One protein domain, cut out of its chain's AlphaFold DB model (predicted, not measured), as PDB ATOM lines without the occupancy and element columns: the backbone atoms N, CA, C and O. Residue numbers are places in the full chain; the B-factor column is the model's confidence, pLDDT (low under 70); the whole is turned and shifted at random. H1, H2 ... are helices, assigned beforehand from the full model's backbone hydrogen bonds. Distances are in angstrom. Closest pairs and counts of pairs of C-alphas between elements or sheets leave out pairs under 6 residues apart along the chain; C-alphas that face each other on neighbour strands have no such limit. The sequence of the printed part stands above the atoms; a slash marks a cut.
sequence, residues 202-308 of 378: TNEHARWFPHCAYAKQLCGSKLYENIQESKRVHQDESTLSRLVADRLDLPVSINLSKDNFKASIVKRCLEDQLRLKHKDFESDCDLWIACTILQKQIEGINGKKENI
ATOM      1  N   THR A 202      13.471  -0.999  -8.834       56.53
ATOM      2  CA  THR A 202      12.420  -0.257  -8.131       56.53
ATOM      3  C   THR A 202      12.675   1.255  -8.120       56.53
ATOM      4  O   THR A 202      11.744   2.045  -8.283       56.53
ATOM      5  N   ASN A 203      13.940   1.669  -7.985       57.56
ATOM      6  CA  ASN A 203      14.336   3.079  -7.938       57.56
ATOM      7  C   ASN A 203      14.191   3.733  -9.315       57.56
ATOM      8  O   ASN A 203      13.684   4.849  -9.429       57.56
ATOM      9  N   GLU A 204      14.566   3.011 -10.374       61.12
ATOM     10  CA  GLU A 204      14.365   3.462 -11.751       61.12
ATOM     11  C   GLU A 204      12.872   3.568 -12.080       61.12
ATOM     12  O   GLU A 204      12.429   4.588 -12.608       61.12
ATOM     13  N   HIS A 205      12.054   2.586 -11.689       58.41
ATOM     14  CA  HIS A 205      10.606   2.653 -11.901       58.41
ATOM     15  C   HIS A 205       9.983   3.901 -11.241       58.41
ATOM     16  O   HIS A 205       9.211   4.617 -11.883       58.41
ATOM     17  N   ALA A 206      10.362   4.219  -9.997       60.41
ATOM     18  CA  ALA A 206       9.908   5.423  -9.297       60.41
ATOM     19  C   ALA A 206      10.410   6.736  -9.941       60.41
ATOM     20  O   ALA A 206       9.727   7.766  -9.879       60.41
ATOM     21  N   ARG A 207      11.574   6.710 -10.608       62.97
ATOM     22  CA  ARG A 207      12.142   7.859 -11.334       62.97
ATOM     23  C   ARG A 207      11.350   8.190 -12.603       62.97
ATOM     24  O   ARG A 207      11.048   9.364 -12.852       62.97
ATOM     25  N   TRP A 208      10.984   7.171 -13.381       54.12
ATOM     26  CA  TRP A 208      10.309   7.325 -14.677       54.12
ATOM     27  C   TRP A 208       8.785   7.473 -14.571       54.12
ATOM     28  O   TRP A 208       8.188   8.132 -15.420       54.12
ATOM     29  N   PHE A 209       8.161   6.945 -13.512       55.22
ATOM     30  CA  PHE A 209       6.701   6.924 -13.349       55.22
ATOM     31  C   PHE A 209       6.270   7.469 -11.974       55.22
ATOM     32  O   PHE A 209       5.875   6.704 -11.090       55.22
ATOM     33  N   PRO A 210       6.311   8.801 -11.767       57.44
ATOM     34  CA  PRO A 210       6.114   9.418 -10.451       57.44
ATOM     35  C   PRO A 210       4.699   9.241  -9.880       57.44
ATOM     36  O   PRO A 210       4.524   9.352  -8.674       57.44
ATOM     37  N   HIS A 211       3.697   8.919 -10.702       52.75
ATOM     38  CA  HIS A 211       2.314   8.695 -10.260       52.75
ATOM     39  C   HIS A 211       1.946   7.209 -10.099       52.75
ATOM     40  O   HIS A 211       0.785   6.880  -9.867       52.75
ATOM     41  N   CYS A 212       2.915   6.295 -10.212       65.00
ATOM     42  CA  CYS A 212       2.680   4.869 -10.015       65.00
ATOM     43  C   CYS A 212       2.558   4.542  -8.515       65.00
ATOM     44  O   CYS A 212       3.554   4.534  -7.789       65.00
ATOM     45  N   ALA A 213       1.339   4.247  -8.047       56.09
ATOM     46  CA  ALA A 213       1.076   3.881  -6.650       56.09
ATOM     47  C   ALA A 213       1.865   2.631  -6.207       56.09
ATOM     48  O   ALA A 213       2.362   2.580  -5.085       56.09
ATOM     49  N   TYR A 214       2.061   1.674  -7.121       57.06
ATOM     50  CA  TYR A 214       2.835   0.450  -6.884       57.06
ATOM     51  C   TYR A 214       4.330   0.733  -6.654       57.06
ATOM     52  O   TYR A 214       4.947   0.195  -5.738       57.06
ATOM     53  N   ALA A 215       4.910   1.657  -7.426       58.38
ATOM     54  CA  ALA A 215       6.304   2.068  -7.268       58.38
ATOM     55  C   ALA A 215       6.543   2.818  -5.951       58.38
ATOM     56  O   ALA A 215       7.560   2.605  -5.294       58.38
ATOM     57  N   LYS A 216       5.577   3.653  -5.542       60.66
ATOM     58  CA  LYS A 216       5.589   4.404  -4.278       60.66
ATOM     59  C   LYS A 216       5.525   3.500  -3.039       60.66
ATOM     60  O   LYS A 216       5.976   3.898  -1.973       60.66
ATOM     61  N   GLN A 217       4.963   2.300  -3.172       60.41
ATOM     62  CA  GLN A 217       4.901   1.315  -2.092       60.41
ATOM     63  C   GLN A 217       6.192   0.488  -1.982       60.41
ATOM     64  O   GLN A 217       6.601   0.143  -0.876       60.41
ATOM     65  N   LEU A 218       6.847   0.186  -3.111       59.06
ATOM     66  CA  LEU A 218       8.066  -0.629  -3.150       59.06
ATOM     67  C   LEU A 218       9.344   0.154  -2.803       59.06
ATOM     68  O   LEU A 218      10.237  -0.394  -2.158       59.06
ATOM     69  N   CYS A 219       9.450   1.429  -3.198       62.12
ATOM     70  CA  CYS A 219      10.489   2.330  -2.694       62.12
ATOM     71  C   CYS A 219       9.890   3.126  -1.526       62.12
ATOM     72  O   CYS A 219       8.988   3.930  -1.725       62.12
ATOM     73  N   GLY A 220      10.314   2.848  -0.290       67.06
ATOM     74  CA  GLY A 220       9.691   3.430   0.909       67.06
ATOM     75  C   GLY A 220       9.526   4.957   0.836       67.06
ATOM     76  O   GLY A 220      10.310   5.635   0.171       67.06
ATOM     77  N   SER A 221       8.532   5.508   1.542       59.97
ATOM     78  CA  SER A 221       8.105   6.919   1.437       59.97
ATOM     79  C   SER A 221       9.254   7.933   1.472       59.97
ATOM     80  O   SER A 221       9.289   8.844   0.652       59.97
ATOM     81  N   LYS A 222      10.246   7.716   2.341       54.12
ATOM     82  CA  LYS A 222      11.428   8.579   2.493       54.12
ATOM     83  C   LYS A 222      12.407   8.507   1.310       54.12
ATOM     84  O   LYS A 222      13.033   9.502   0.966       54.12
ATOM     85  N   LEU A 223      12.531   7.345   0.659       60.97
ATOM     86  CA  LEU A 223      13.338   7.162  -0.556       60.97
ATOM     87  C   LEU A 223      12.609   7.720  -1.784       60.97
ATOM     88  O   LEU A 223      13.232   8.368  -2.618       60.97
ATOM     89  N   TYR A 224      11.291   7.521  -1.861       63.72
ATOM     90  CA  TYR A 224      10.444   8.133  -2.881       63.72
ATOM     91  C   TYR A 224      10.510   9.663  -2.805       63.72
ATOM     92  O   TYR A 224      10.748  10.306  -3.823       63.72
ATOM     93  N   GLU A 225      10.384  10.239  -1.606       63.06
ATOM     94  CA  GLU A 225      10.548  11.677  -1.377       63.06
ATOM     95  C   GLU A 225      11.943  12.147  -1.781       63.06
ATOM     96  O   GLU A 225      12.016  13.060  -2.584       63.06
ATOM     97  N   ASN A 226      13.028  11.470  -1.392       59.84
ATOM     98  CA  ASN A 226      14.388  11.828  -1.828       59.84
ATOM     99  C   ASN A 226      14.592  11.742  -3.359       59.84
ATOM    100  O   ASN A 226      15.293  12.573  -3.937       59.84
ATOM    101  N   ILE A 227      13.968  10.771  -4.040       59.19
ATOM    102  CA  ILE A 227      13.979  10.658  -5.512       59.19
ATOM    103  C   ILE A 227      13.166  11.798  -6.150       59.19
ATOM    104  O   ILE A 227      13.569  12.346  -7.178       59.19
ATOM    105  N   GLN A 228      12.042  12.196  -5.546       59.94
ATOM    106  CA  GLN A 228      11.270  13.355  -6.001       59.94
ATOM    107  C   GLN A 228      11.930  14.699  -5.614       59.94
ATOM    108  O   GLN A 228      11.789  15.672  -6.344       59.94
ATOM    109  N   GLU A 229      12.701  14.768  -4.528       53.53
ATOM    110  CA  GLU A 229      13.502  15.924  -4.094       53.53
ATOM    111  C   GLU A 229      14.705  16.109  -5.034       53.53
ATOM    112  O   GLU A 229      15.005  17.224  -5.449       53.53
ATOM    113  N   SER A 230      15.306  15.007  -5.509       52.81
ATOM    114  CA  SER A 230      16.258  15.006  -6.630       52.81
ATOM    115  C   SER A 230      15.624  15.517  -7.932       52.81
ATOM    116  O   SER A 230      16.328  16.089  -8.763       52.81
ATOM    117  N   LYS A 231      14.300  15.376  -8.091       48.53
ATOM    118  CA  LYS A 231      13.511  16.059  -9.125       48.53
ATOM    119  C   LYS A 231      13.158  17.509  -8.770       48.53
ATOM    120  O   LYS A 231      12.866  18.260  -9.683       48.53
ATOM    121  N   ARG A 232      13.213  17.987  -7.522       46.28
ATOM    122  CA  ARG A 232      13.001  19.423  -7.209       46.28
ATOM    123  C   ARG A 232      14.170  20.318  -7.628       46.28
ATOM    124  O   ARG A 232      14.020  21.533  -7.665       46.28
ATOM    125  N   VAL A 233      15.264  19.719  -8.102       45.19
ATOM    126  CA  VAL A 233      16.265  20.378  -8.963       45.19
ATOM    127  C   VAL A 233      15.724  20.596 -10.402       45.19
ATOM    128  O   VAL A 233      16.445  21.008 -11.304       45.19
ATOM    129  N   HIS A 234      14.424  20.383 -10.650       44.72
ATOM    130  CA  HIS A 234      13.686  20.905 -11.806       44.72
ATOM    131  C   HIS A 234      13.425  22.415 -11.668       44.72
ATOM    132  O   HIS A 234      12.290  22.865 -11.531       44.72
ATOM    133  N   GLN A 235      14.492  23.206 -11.777       39.47
ATOM    134  CA  GLN A 235      14.417  24.608 -12.209       39.47
ATOM    135  C   GLN A 235      14.770  24.786 -13.701       39.47
ATOM    136  O   GLN A 235      14.756  25.908 -14.196       39.47
ATOM    137  N   ASP A 236      15.029  23.704 -14.449       48.38
ATOM    138  CA  ASP A 236      15.823  23.790 -15.688       48.38
ATOM    139  C   ASP A 236      15.137  23.312 -16.989       48.38
ATOM    140  O   ASP A 236      15.797  23.183 -18.018       48.38
ATOM    141  N   GLU A 237      13.818  23.081 -17.012       48.97
ATOM    142  CA  GLU A 237      13.114  22.775 -18.280       48.97
ATOM    143  C   GLU A 237      13.074  23.998 -19.221       48.97
ATOM    144  O   GLU A 237      13.187  23.864 -20.445       48.97
ATOM    145  N   SER A 238      13.039  25.209 -18.649       58.22
ATOM    146  CA  SER A 238      13.213  26.467 -19.386       58.22
ATOM    147  C   SER A 238      14.654  26.639 -19.887       58.22
ATOM    148  O   SER A 238      14.867  27.065 -21.023       58.22
ATOM    149  N   THR A 239      15.651  26.239 -19.093       74.38
ATOM    150  CA  THR A 239      17.070  26.329 -19.453       74.38
ATOM    151  C   THR A 239      17.447  25.333 -20.536       74.38
ATOM    152  O   THR A 239      18.105  25.729 -21.495       74.38
ATOM    153  N   LEU A 240      17.000  24.074 -20.456       80.75
ATOM    154  CA  LEU A 240      17.232  23.080 -21.507       80.75
ATOM    155  C   LEU A 240      16.606  23.536 -22.826       80.75
ATOM    156  O   LEU A 240      17.279  23.540 -23.856       80.75
ATOM    157  N   SER A 241      15.351  23.992 -22.787       81.31
ATOM    158  CA  SER A 241      14.656  24.521 -23.966       81.31
ATOM    159  C   SER A 241      15.406  25.705 -24.584       81.31
ATOM    160  O   SER A 241      15.577  25.763 -25.802       81.31
ATOM    161  N   ARG A 242      15.933  26.611 -23.750       80.00
ATOM    162  CA  ARG A 242      16.749  27.753 -24.192       80.00
ATOM    163  C   ARG A 242      18.085  27.316 -24.795       80.00
ATOM    164  O   ARG A 242      18.489  27.823 -25.836       80.00
ATOM    165  N   LEU A 243      18.760  26.357 -24.167       83.69
ATOM    166  CA  LEU A 243      20.011  25.795 -24.669       83.69
ATOM    167  C   LEU A 243      19.801  25.127 -26.032       83.69
ATOM    168  O   LEU A 243      20.611  25.326 -26.935       83.69
ATOM    169  N   VAL A 244      18.723  24.368 -26.207       87.50
ATOM    170  CA  VAL A 244      18.392  23.742 -27.493       87.50
ATOM    171  C   VAL A 244      18.076  24.801 -28.551       87.50
ATOM    172  O   VAL A 244      18.587  24.698 -29.665       87.50
ATOM    173  N   ALA A 245      17.314  25.844 -28.209       84.31
ATOM    174  CA  ALA A 245      17.002  26.942 -29.127       84.31
ATOM    175  C   ALA A 245      18.269  27.634 -29.660       84.31
ATOM    176  O   ALA A 245      18.423  27.765 -30.872       84.31
ATOM    177  N   ASP A 246      19.228  27.946 -28.779       83.69
ATOM    178  CA  ASP A 246      20.531  28.521 -29.155       83.69
ATOM    179  C   ASP A 246      21.288  27.686 -30.208       83.69
ATOM    180  O   ASP A 246      22.089  28.224 -30.975       83.69
ATOM    181  N   ARG A 247      21.091  26.361 -30.206       86.69
ATOM    182  CA  ARG A 247      21.797  25.406 -31.077       86.69
ATOM    183  C   ARG A 247      21.089  25.201 -32.405       86.69
ATOM    184  O   ARG A 247      21.758  25.041 -33.418       86.69
ATOM    185  N   LEU A 248      19.758  25.251 -32.411       87.00
ATOM    186  CA  LEU A 248      18.961  25.147 -33.635       87.00
ATOM    187  C   LEU A 248      19.274  26.267 -34.638       87.00
ATOM    188  O   LEU A 248      19.117  26.066 -35.839       87.00
ATOM    189  N   ASP A 249      19.767  27.408 -34.153       82.81
ATOM    190  CA  ASP A 249      20.175  28.548 -34.978       82.81
ATOM    191  C   ASP A 249      21.602  28.444 -35.545       82.81
ATOM    192  O   ASP A 249      22.041  29.326 -36.289       82.81
ATOM    193  N   LEU A 250      22.349  27.386 -35.211       83.75
ATOM    194  CA  LEU A 250      23.683  27.170 -35.767       83.75
ATOM    195  C   LEU A 250      23.605  26.704 -37.231       83.75
ATOM    196  O   LEU A 250      22.685  25.964 -37.594       83.75
ATOM    197  N   PRO A 251      24.601  27.051 -38.078       78.75
ATOM    198  CA  PRO A 251      24.620  26.651 -39.485       78.75
ATOM    199  C   PRO A 251      24.457  25.143 -39.695       78.75
ATOM    200  O   PRO A 251      23.716  24.736 -40.586       78.75
ATOM    201  N   VAL A 252      25.081  24.322 -38.842       79.50
ATOM    202  CA  VAL A 252      24.961  22.857 -38.887       79.50
ATOM    203  C   VAL A 252      23.507  22.395 -38.737       79.50
ATOM    204  O   VAL A 252      23.024  21.621 -39.558       79.50
ATOM    205  N   SER A 253      22.760  22.912 -37.759       82.44
ATOM    206  CA  SER A 253      21.367  22.518 -37.509       82.44
ATOM    207  C   SER A 253      20.413  23.009 -38.601       82.44
ATOM    208  O   SER A 253      19.509  22.279 -39.018       82.44
ATOM    209  N   ILE A 254      20.647  24.218 -39.115       78.69
ATOM    210  CA  ILE A 254      19.885  24.776 -40.239       78.69
ATOM    211  C   ILE A 254      20.113  23.947 -41.506       78.69
ATOM    212  O   ILE A 254      19.172  23.686 -42.255       78.69
ATOM    213  N   ASN A 255      21.348  23.519 -41.757       73.06
ATOM    214  CA  ASN A 255      21.669  22.758 -42.955       73.06
ATOM    215  C   ASN A 255      21.224  21.293 -42.874       73.06
ATOM    216  O   ASN A 255      20.722  20.785 -43.869       73.06
ATOM    217  N   LEU A 256      21.264  20.654 -41.700       76.44
ATOM    218  CA  LEU A 256      20.660  19.326 -41.511       76.44
ATOM    219  C   LEU A 256      19.172  19.312 -41.885       76.44
ATOM    220  O   LEU A 256      18.676  18.336 -42.441       76.44
ATOM    221  N   SER A 257      18.469  20.423 -41.647       70.62
ATOM    222  CA  SER A 257      17.069  20.576 -42.065       70.62
ATOM    223  C   SER A 257      16.896  20.635 -43.592       70.62
ATOM    224  O   SER A 257      15.808  20.364 -44.096       70.62
ATOM    225  N   LYS A 258      17.952  20.983 -44.340       67.88
ATOM    226  CA  LYS A 258      17.993  20.937 -45.812       67.88
ATOM    227  C   LYS A 258      18.375  19.545 -46.330       67.88
ATOM    228  O   LYS A 258      17.914  19.167 -47.399       67.88
ATOM    229  N   ASP A 259      19.142  18.775 -45.559       61.84
ATOM    230  CA  ASP A 259      19.561  17.394 -45.857       61.84
ATOM    231  C   ASP A 259      18.485  16.338 -45.495       61.84
ATOM    232  O   ASP A 259      18.800  15.238 -45.050       61.84
ATOM    233  N   ASN A 260      17.196  16.645 -45.683       70.94
ATOM    234  CA  ASN A 260      16.044  15.762 -45.416       70.94
ATOM    235  C   ASN A 260      15.761  15.369 -43.948       70.94
ATOM    236  O   ASN A 260      14.830  14.591 -43.711       70.94
ATOM    237  N   PHE A 261      16.448  15.925 -42.945       83.12
ATOM    238  CA  PHE A 261      16.022  15.733 -41.554       83.12
ATOM    239  C   PHE A 261      14.867  16.670 -41.191       83.12
ATOM    240  O   PHE A 261      14.932  17.884 -41.377       83.12
ATOM    241  N   LYS A 262      13.806  16.128 -40.578       87.19
ATOM    242  CA  LYS A 262      12.763  16.965 -39.962       87.19
ATOM    243  C   LYS A 262      13.373  17.765 -38.807       87.19
ATOM    244  O   LYS A 262      14.093  17.202 -37.985       87.19
ATOM    245  N   ALA A 263      13.002  19.039 -38.661       87.06
ATOM    246  CA  ALA A 263      13.477  19.886 -37.558       87.06
ATOM    247  C   ALA A 263      13.204  19.278 -36.164       87.06
ATOM    248  O   ALA A 263      13.991  19.459 -35.236       87.06
ATOM    249  N   SER A 264      12.124  18.499 -36.023       88.75
ATOM    250  CA  SER A 264      11.811  17.758 -34.797       88.75
ATOM    251  C   SER A 264      12.842  16.677 -34.452       88.75
ATOM    252  O   SER A 264      13.077  16.439 -33.272       88.75
ATOM    253  N   ILE A 265      13.485  16.058 -35.448       90.50
ATOM    254  CA  ILE A 265      14.549  15.060 -35.255       90.50
ATOM    255  C   ILE A 265      15.804  15.755 -34.729       90.50
ATOM    256  O   ILE A 265      16.322  15.361 -33.690       90.50
ATOM    257  N   VAL A 266      16.239  16.836 -35.386       90.75
ATOM    258  CA  VAL A 266      17.422  17.607 -34.962       90.75
ATOM    259  C   VAL A 266      17.232  18.145 -33.544       90.75
ATOM    260  O   VAL A 266      18.099  17.967 -32.690       90.75
ATOM    261  N   LYS A 267      16.061  18.736 -33.265       90.81
ATOM    262  CA  LYS A 267      15.693  19.206 -31.925       90.81
ATOM    263  C   LYS A 267      15.781  18.076 -30.901       90.81
ATOM    264  O   LYS A 267      16.421  18.248 -29.868       90.81
ATOM    265  N   ARG A 268      15.193  16.917 -31.206       90.75
ATOM    266  CA  ARG A 268      15.189  15.773 -30.296       90.75
ATOM    267  C   ARG A 268      16.596  15.235 -30.027       90.75
ATOM    268  O   ARG A 268      16.912  14.937 -28.882       90.75
ATOM    269  N   CYS A 269      17.457  15.164 -31.040       92.50
ATOM    270  CA  CYS A 269      18.851  14.755 -30.865       92.50
ATOM    271  C   CYS A 269      19.628  15.712 -29.952       92.50
ATOM    272  O   CYS A 269      20.396  15.255 -29.109       92.50
ATOM    273  N   LEU A 270      19.419  17.026 -30.091       91.56
ATOM    274  CA  LEU A 270      20.027  18.031 -29.215       91.56
ATOM    275  C   LEU A 270      19.508  17.918 -27.773       91.56
ATOM    276  O   LEU A 270      20.301  17.981 -26.835       91.56
ATOM    277  N   GLU A 271      18.199  17.713 -27.595       90.69
ATOM    278  CA  GLU A 271      17.584  17.467 -26.284       90.69
ATOM    279  C   GLU A 271      18.165  16.219 -25.615       90.69
ATOM    280  O   GLU A 271      18.615  16.297 -24.474       90.69
ATOM    281  N   ASP A 272      18.193  15.082 -26.316       89.75
ATOM    282  CA  ASP A 272      18.695  13.816 -25.777       89.75
ATOM    283  C   ASP A 272      20.193  13.915 -25.438       89.75
ATOM    284  O   ASP A 272      20.619  13.461 -24.377       89.75
ATOM    285  N   GLN A 273      20.994  14.574 -26.281       90.81
ATOM    286  CA  GLN A 273      22.420  14.794 -26.032       90.81
ATOM    287  C   GLN A 273      22.665  15.646 -24.776       90.81
ATOM    288  O   GLN A 273      23.489  15.281 -23.935       90.81
ATOM    289  N   LEU A 274      21.938  16.756 -24.612       89.06
ATOM    290  CA  LEU A 274      22.070  17.617 -23.433       89.06
ATOM    291  C   LEU A 274      21.512  16.954 -22.170       89.06
ATOM    292  O   LEU A 274      22.096  17.105 -21.099       89.06
ATOM    293  N   ARG A 275      20.417  16.198 -22.289       87.06
ATOM    294  CA  ARG A 275      19.784  15.501 -21.164       87.06
ATOM    295  C   ARG A 275      20.626  14.340 -20.650       87.06
ATOM    296  O   ARG A 275      20.656  14.121 -19.446       87.06
ATOM    297  N   LEU A 276      21.258  13.583 -21.548       85.12
ATOM    298  CA  LEU A 276      22.049  12.412 -21.177       85.12
ATOM    299  C   LEU A 276      23.483  12.790 -20.819       85.12
ATOM    300  O   LEU A 276      23.990  12.313 -19.813       85.12
ATOM    301  N   LYS A 277      24.131  13.638 -21.632       85.38
ATOM    302  CA  LYS A 277      25.582  13.880 -21.546       85.38
ATOM    303  C   LYS A 277      25.959  15.233 -20.953       85.38
ATOM    304  O   LYS A 277      27.146  15.474 -20.741       85.38
ATOM    305  N   HIS A 278      24.992  16.132 -20.759       86.81
ATOM    306  CA  HIS A 278      25.207  17.501 -20.271       86.81
ATOM    307  C   HIS A 278      26.248  18.308 -21.073       86.81
ATOM    308  O   HIS A 278      26.869  19.237 -20.555       86.81
ATOM    309  N   LYS A 279      26.455  17.966 -22.352       87.38
ATOM    310  CA  LYS A 279      27.425  18.618 -23.243       87.38
ATOM    311  C   LYS A 279      26.976  18.571 -24.697       87.38
ATOM    312  O   LYS A 279      26.127  17.764 -25.057       87.38
ATOM    313  N   ASP A 280      27.592  19.401 -25.527       86.62
ATOM    314  CA  ASP A 280      27.353  19.425 -26.970       86.62
ATOM    315  C   ASP A 280      27.889  18.176 -27.682       86.62
ATOM    316  O   ASP A 280      28.619  17.362 -27.103       86.62
ATOM    317  N   PHE A 281      27.482  17.995 -28.939       86.12
ATOM    318  CA  PHE A 281      28.129  17.028 -29.822       86.12
ATOM    319  C   PHE A 281      29.596  17.421 -30.026       86.12
ATOM    320  O   PHE A 281      29.930  18.603 -30.082       86.12
ATOM    321  N   GLU A 282      30.474  16.423 -30.109       82.88
ATOM    322  CA  GLU A 282      31.914  16.636 -30.298       82.88
ATOM    323  C   GLU A 282      32.229  17.121 -31.719       82.88
ATOM    324  O   GLU A 282      33.184  17.866 -31.925       82.88
ATOM    325  N   SER A 283      31.391  16.748 -32.688       80.06
ATOM    326  CA  SER A 283      31.481  17.193 -34.073       80.06
ATOM    327  C   SER A 283      30.107  17.267 -34.743       80.06
ATOM    328  O   SER A 283      29.155  16.596 -34.330       80.06
ATOM    329  N   ASP A 284      30.031  18.012 -35.847       79.94
ATOM    330  CA  ASP A 284      28.868  18.029 -36.743       79.94
ATOM    331  C   ASP A 284      28.521  16.618 -37.255       79.94
ATOM    332  O   ASP A 284      27.354  16.299 -37.484       79.94
ATOM    333  N   CYS A 285      29.529  15.745 -37.390       77.81
ATOM    334  CA  CYS A 285      29.351  14.368 -37.839       77.81
ATOM    335  C   CYS A 285      28.599  13.549 -36.788       77.81
ATOM    336  O   CYS A 285      27.682  12.805 -37.129       77.81
ATOM    337  N   ASP A 286      28.920  13.730 -35.504       84.94
ATOM    338  CA  ASP A 286      28.212  13.038 -34.428       84.94
ATOM    339  C   ASP A 286      26.737  13.470 -34.358       84.94
ATOM    340  O   ASP A 286      25.865  12.625 -34.141       84.94
ATOM    341  N   LEU A 287      26.439  14.756 -34.597       88.50
ATOM    342  CA  LEU A 287      25.058  15.246 -34.687       88.50
ATOM    343  C   LEU A 287      24.327  14.644 -35.899       88.50
ATOM    344  O   LEU A 287      23.193  14.184 -35.755       88.50
ATOM    345  N   TRP A 288      24.967  14.601 -37.073       85.75
ATOM    346  CA  TRP A 288      24.397  13.979 -38.275       85.75
ATOM    347  C   TRP A 288      24.110  12.482 -38.066       85.75
ATOM    348  O   TRP A 288      23.032  11.993 -38.413       85.75
ATOM    349  N   ILE A 289      25.035  11.750 -37.435       86.38
ATOM    350  CA  ILE A 289      24.871  10.325 -37.115       86.38
ATOM    351  C   ILE A 289      23.716  10.126 -36.132       86.38
ATOM    352  O   ILE A 289      22.882   9.244 -36.340       86.38
ATOM    353  N   ALA A 290      23.620  10.961 -35.093       90.88
ATOM    354  CA  ALA A 290      22.510  10.907 -34.146       90.88
ATOM    355  C   ALA A 290      21.155  11.148 -34.835       90.88
ATOM    356  O   ALA A 290      20.202  10.409 -34.577       90.88
ATOM    357  N   CYS A 291      21.082  12.118 -35.755       91.12
ATOM    358  CA  CYS A 291      19.877  12.379 -36.545       91.12
ATOM    359  C   CYS A 291      19.517  11.182 -37.438       91.12
ATOM    360  O   CYS A 291      18.362  10.758 -37.456       91.12
ATOM    361  N   THR A 292      20.507  10.584 -38.107       88.38
ATOM    362  CA  THR A 292      20.344   9.374 -38.933       88.38
ATOM    363  C   THR A 292      19.793   8.199 -38.129       88.38
ATOM    364  O   THR A 292      18.853   7.532 -38.564       88.38
ATOM    365  N   ILE A 293      20.351   7.948 -36.942       91.44
ATOM    366  CA  ILE A 293      19.907   6.883 -36.034       91.44
ATOM    367  C   ILE A 293      18.457   7.102 -35.622       91.44
ATOM    368  O   ILE A 293      17.644   6.186 -35.741       91.44
ATOM    369  N   LEU A 294      18.122   8.313 -35.168       92.06
ATOM    370  CA  LEU A 294      16.776   8.625 -34.705       92.06
ATOM    371  C   LEU A 294      15.757   8.531 -35.847       92.06
ATOM    372  O   LEU A 294      14.691   7.945 -35.663       92.06
ATOM    373  N   GLN A 295      16.093   9.040 -37.034       89.88
ATOM    374  CA  GLN A 295      15.237   8.937 -38.212       89.88
ATOM    375  C   GLN A 295      14.964   7.476 -38.587       89.88
ATOM    376  O   GLN A 295      13.805   7.064 -38.645       89.88
ATOM    377  N   LYS A 296      16.020   6.671 -38.755       90.25
ATOM    378  CA  LYS A 296      15.903   5.244 -39.095       90.25
ATOM    379  C   LYS A 296      15.177   4.449 -38.021       90.25
ATOM    380  O   LYS A 296      14.451   3.516 -38.339       90.25
ATOM    381  N   GLN A 297      15.338   4.814 -36.751       91.00
ATOM    382  CA  GLN A 297      14.594   4.198 -35.661       91.00
ATOM    383  C   GLN A 297      13.094   4.493 -35.766       91.00
ATOM    384  O   GLN A 297      12.286   3.586 -35.583       91.00
ATOM    385  N   ILE A 298      12.709   5.742 -36.042       89.19
ATOM    386  CA  ILE A 298      11.299   6.122 -36.205       89.19
ATOM    387  C   ILE A 298      10.688   5.367 -37.392       89.19
ATOM    388  O   ILE A 298       9.618   4.776 -37.250       89.19
ATOM    389  N   GLU A 299      11.389   5.343 -38.526       88.44
ATOM    390  CA  GLU A 299      10.955   4.662 -39.752       88.44
ATOM    391  C   GLU A 299      10.905   3.136 -39.587       88.44
ATOM    392  O   GLU A 299       9.942   2.501 -40.009       88.44
ATOM    393  N   GLY A 300      11.914   2.546 -38.940       84.62
ATOM    394  CA  GLY A 300      12.026   1.102 -38.736       84.62
ATOM    395  C   GLY A 300      11.040   0.559 -37.705       84.62
ATOM    396  O   GLY A 300      10.428  -0.481 -37.930       84.62
ATOM    397  N   ILE A 301      10.827   1.268 -36.590       89.00
ATOM    398  CA  ILE A 301       9.834   0.858 -35.586       89.00
ATOM    399  C   ILE A 301       8.425   1.111 -36.118       89.00
ATOM    400  O   ILE A 301       7.559   0.260 -35.949       89.00
ATOM    401  N   ASN A 302       8.177   2.257 -36.761       85.56
ATOM    402  CA  ASN A 302       6.867   2.644 -37.297       85.56
ATOM    403  C   ASN A 302       5.702   2.421 -36.302       85.56
ATOM    404  O   ASN A 302       4.638   1.915 -36.653       85.56
ATOM    405  N   GLY A 303       5.943   2.711 -35.016       80.25
ATOM    406  CA  GLY A 303       4.979   2.522 -33.921       80.25
ATOM    407  C   GLY A 303       4.700   1.069 -33.506       80.25
ATOM    408  O   GLY A 303       3.943   0.844 -32.566       80.25
ATOM    409  N   LYS A 304       5.322   0.088 -34.161       79.00
ATOM    410  CA  LYS A 304       5.096  -1.347 -33.970       79.00
ATOM    411  C   LYS A 304       6.205  -1.965 -33.121       79.00
ATOM    412  O   LYS A 304       7.372  -1.963 -33.511       79.00
ATOM    413  N   LYS A 305       5.862  -2.477 -31.932       79.62
ATOM    414  CA  LYS A 305       6.846  -3.058 -30.991       79.62
ATOM    415  C   LYS A 305       7.517  -4.311 -31.553       79.62
ATOM    416  O   LYS A 305       8.671  -4.557 -31.228       79.62
ATOM    417  N   GLU A 306       6.826  -5.057 -32.406       81.88
ATOM    418  CA  GLU A 306       7.324  -6.258 -33.079       81.88
ATOM    419  C   GLU A 306       8.519  -5.994 -34.010       81.88
ATOM    420  O   GLU A 306       9.278  -6.911 -34.309       81.88
ATOM    421  N   ASN A 307       8.734  -4.738 -34.415       86.44
ATOM    422  CA  ASN A 307       9.890  -4.340 -35.218       86.44
ATOM    423  C   ASN A 307      11.174  -4.172 -34.382       86.44
ATOM    424  O   ASN A 307      12.248  -3.951 -34.938       86.44
ATOM    425  N   ILE A 308      11.077  -4.264 -33.051       91.12
ATOM    426  CA  ILE A 308      12.228  -4.315 -32.145       91.12
ATOM    427  C   ILE A 308      12.487  -5.781 -31.812       91.12
ATOM    428  O   ILE A 308      11.697  -6.419 -31.115       91.12
TER     429      ILE A 308
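Overview. This is residues 202 to 308 of the 378 residues of the protein "Hypothetical protein" of Adineta steineri (UniProt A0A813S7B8). Two lobes of helices are joined by one thin stretch of chain: a small lobe of H1, H2 and H3, and a larger one in which H6 lies between H4 and H7, crossing both, with H5 near one end of the group. H7, the longest helix, runs outward from the larger lobe, and residues 301 to 306 at its far end stick out free. The printed part has 107 residues with seven named helices, H1 to H7 in chain order, and no named strand; its class is all helix. It is loose, with a radius of gyration of the C-alphas of 17.6 A, and flat, spanning 50 by 37 by 19 A.

Arrangement. H7, residues 284 to 301, touches H6, residues 263 to 277, opposite ways at a steep tilt of 70.0 degrees, only just short of about perpendicular. H7 touches H6 with residues 287 to 295 alone, and H6 touches H7 with residues 265 to 270 alone; the closest C-alphas of the two, those of Cys 291 and Val 266, are 6.0 A apart. H6 also touches H4, residues 237 to 248, opposite ways at a steep tilt of 57 degrees, with the C-alphas of Leu 270 and Val 244 closest at 6.2 A. H4 and H7 are apart. H5, residues 251 to 256, is close to H7 but not clearly touching, with the C-alphas of Val 252 and Asp 284 closest at 6.6 A. H1, residues 202 to 208, and H2, residues 213 to 218, form a helical hairpin, two touching helices that run opposite ways. Their tilt of 34 degrees is only just shallow, and the closest C-alphas, those of Ala 206 and Ala 215, are 5.3 A apart. H1 touches residues 224 to 228 of H3, residues 221 to 232, the same way at an only just shallow tilt of 32 degrees; the C-alphas of Arg 207 and Ile 227 are closest at 6.7 A. H3 and H4 are apart. The helix packing is part aligned, part crossed. In H1 to H7 every O i to N i+4 pair is within hydrogen-bond range.

Along the chain. H7 measures 25.7 A, from C-alpha 284 at (28.868, 18.029, -36.743) to C-alpha 301 at (9.834, 0.858, -35.586). H6 measures 21.0 A, H4 16.6 A, H3 16.0 A, H1 10.2 A, H2 9.0 A and H5 8.6 A. H1 begins with C-alpha 202 at (12.420, -0.257, -8.131).

Size, cuts and confidence. The C-alphas of Gly 220 and Lys 258, the two farthest apart, are 50.6 A apart. Residues 232 to 239, of which 237 to 239 belong to H4, stand free. The printed part has no cut and no long link. Its mean pLDDT is 74.9, with residues 202 to 238 and 258 to 259 under 70.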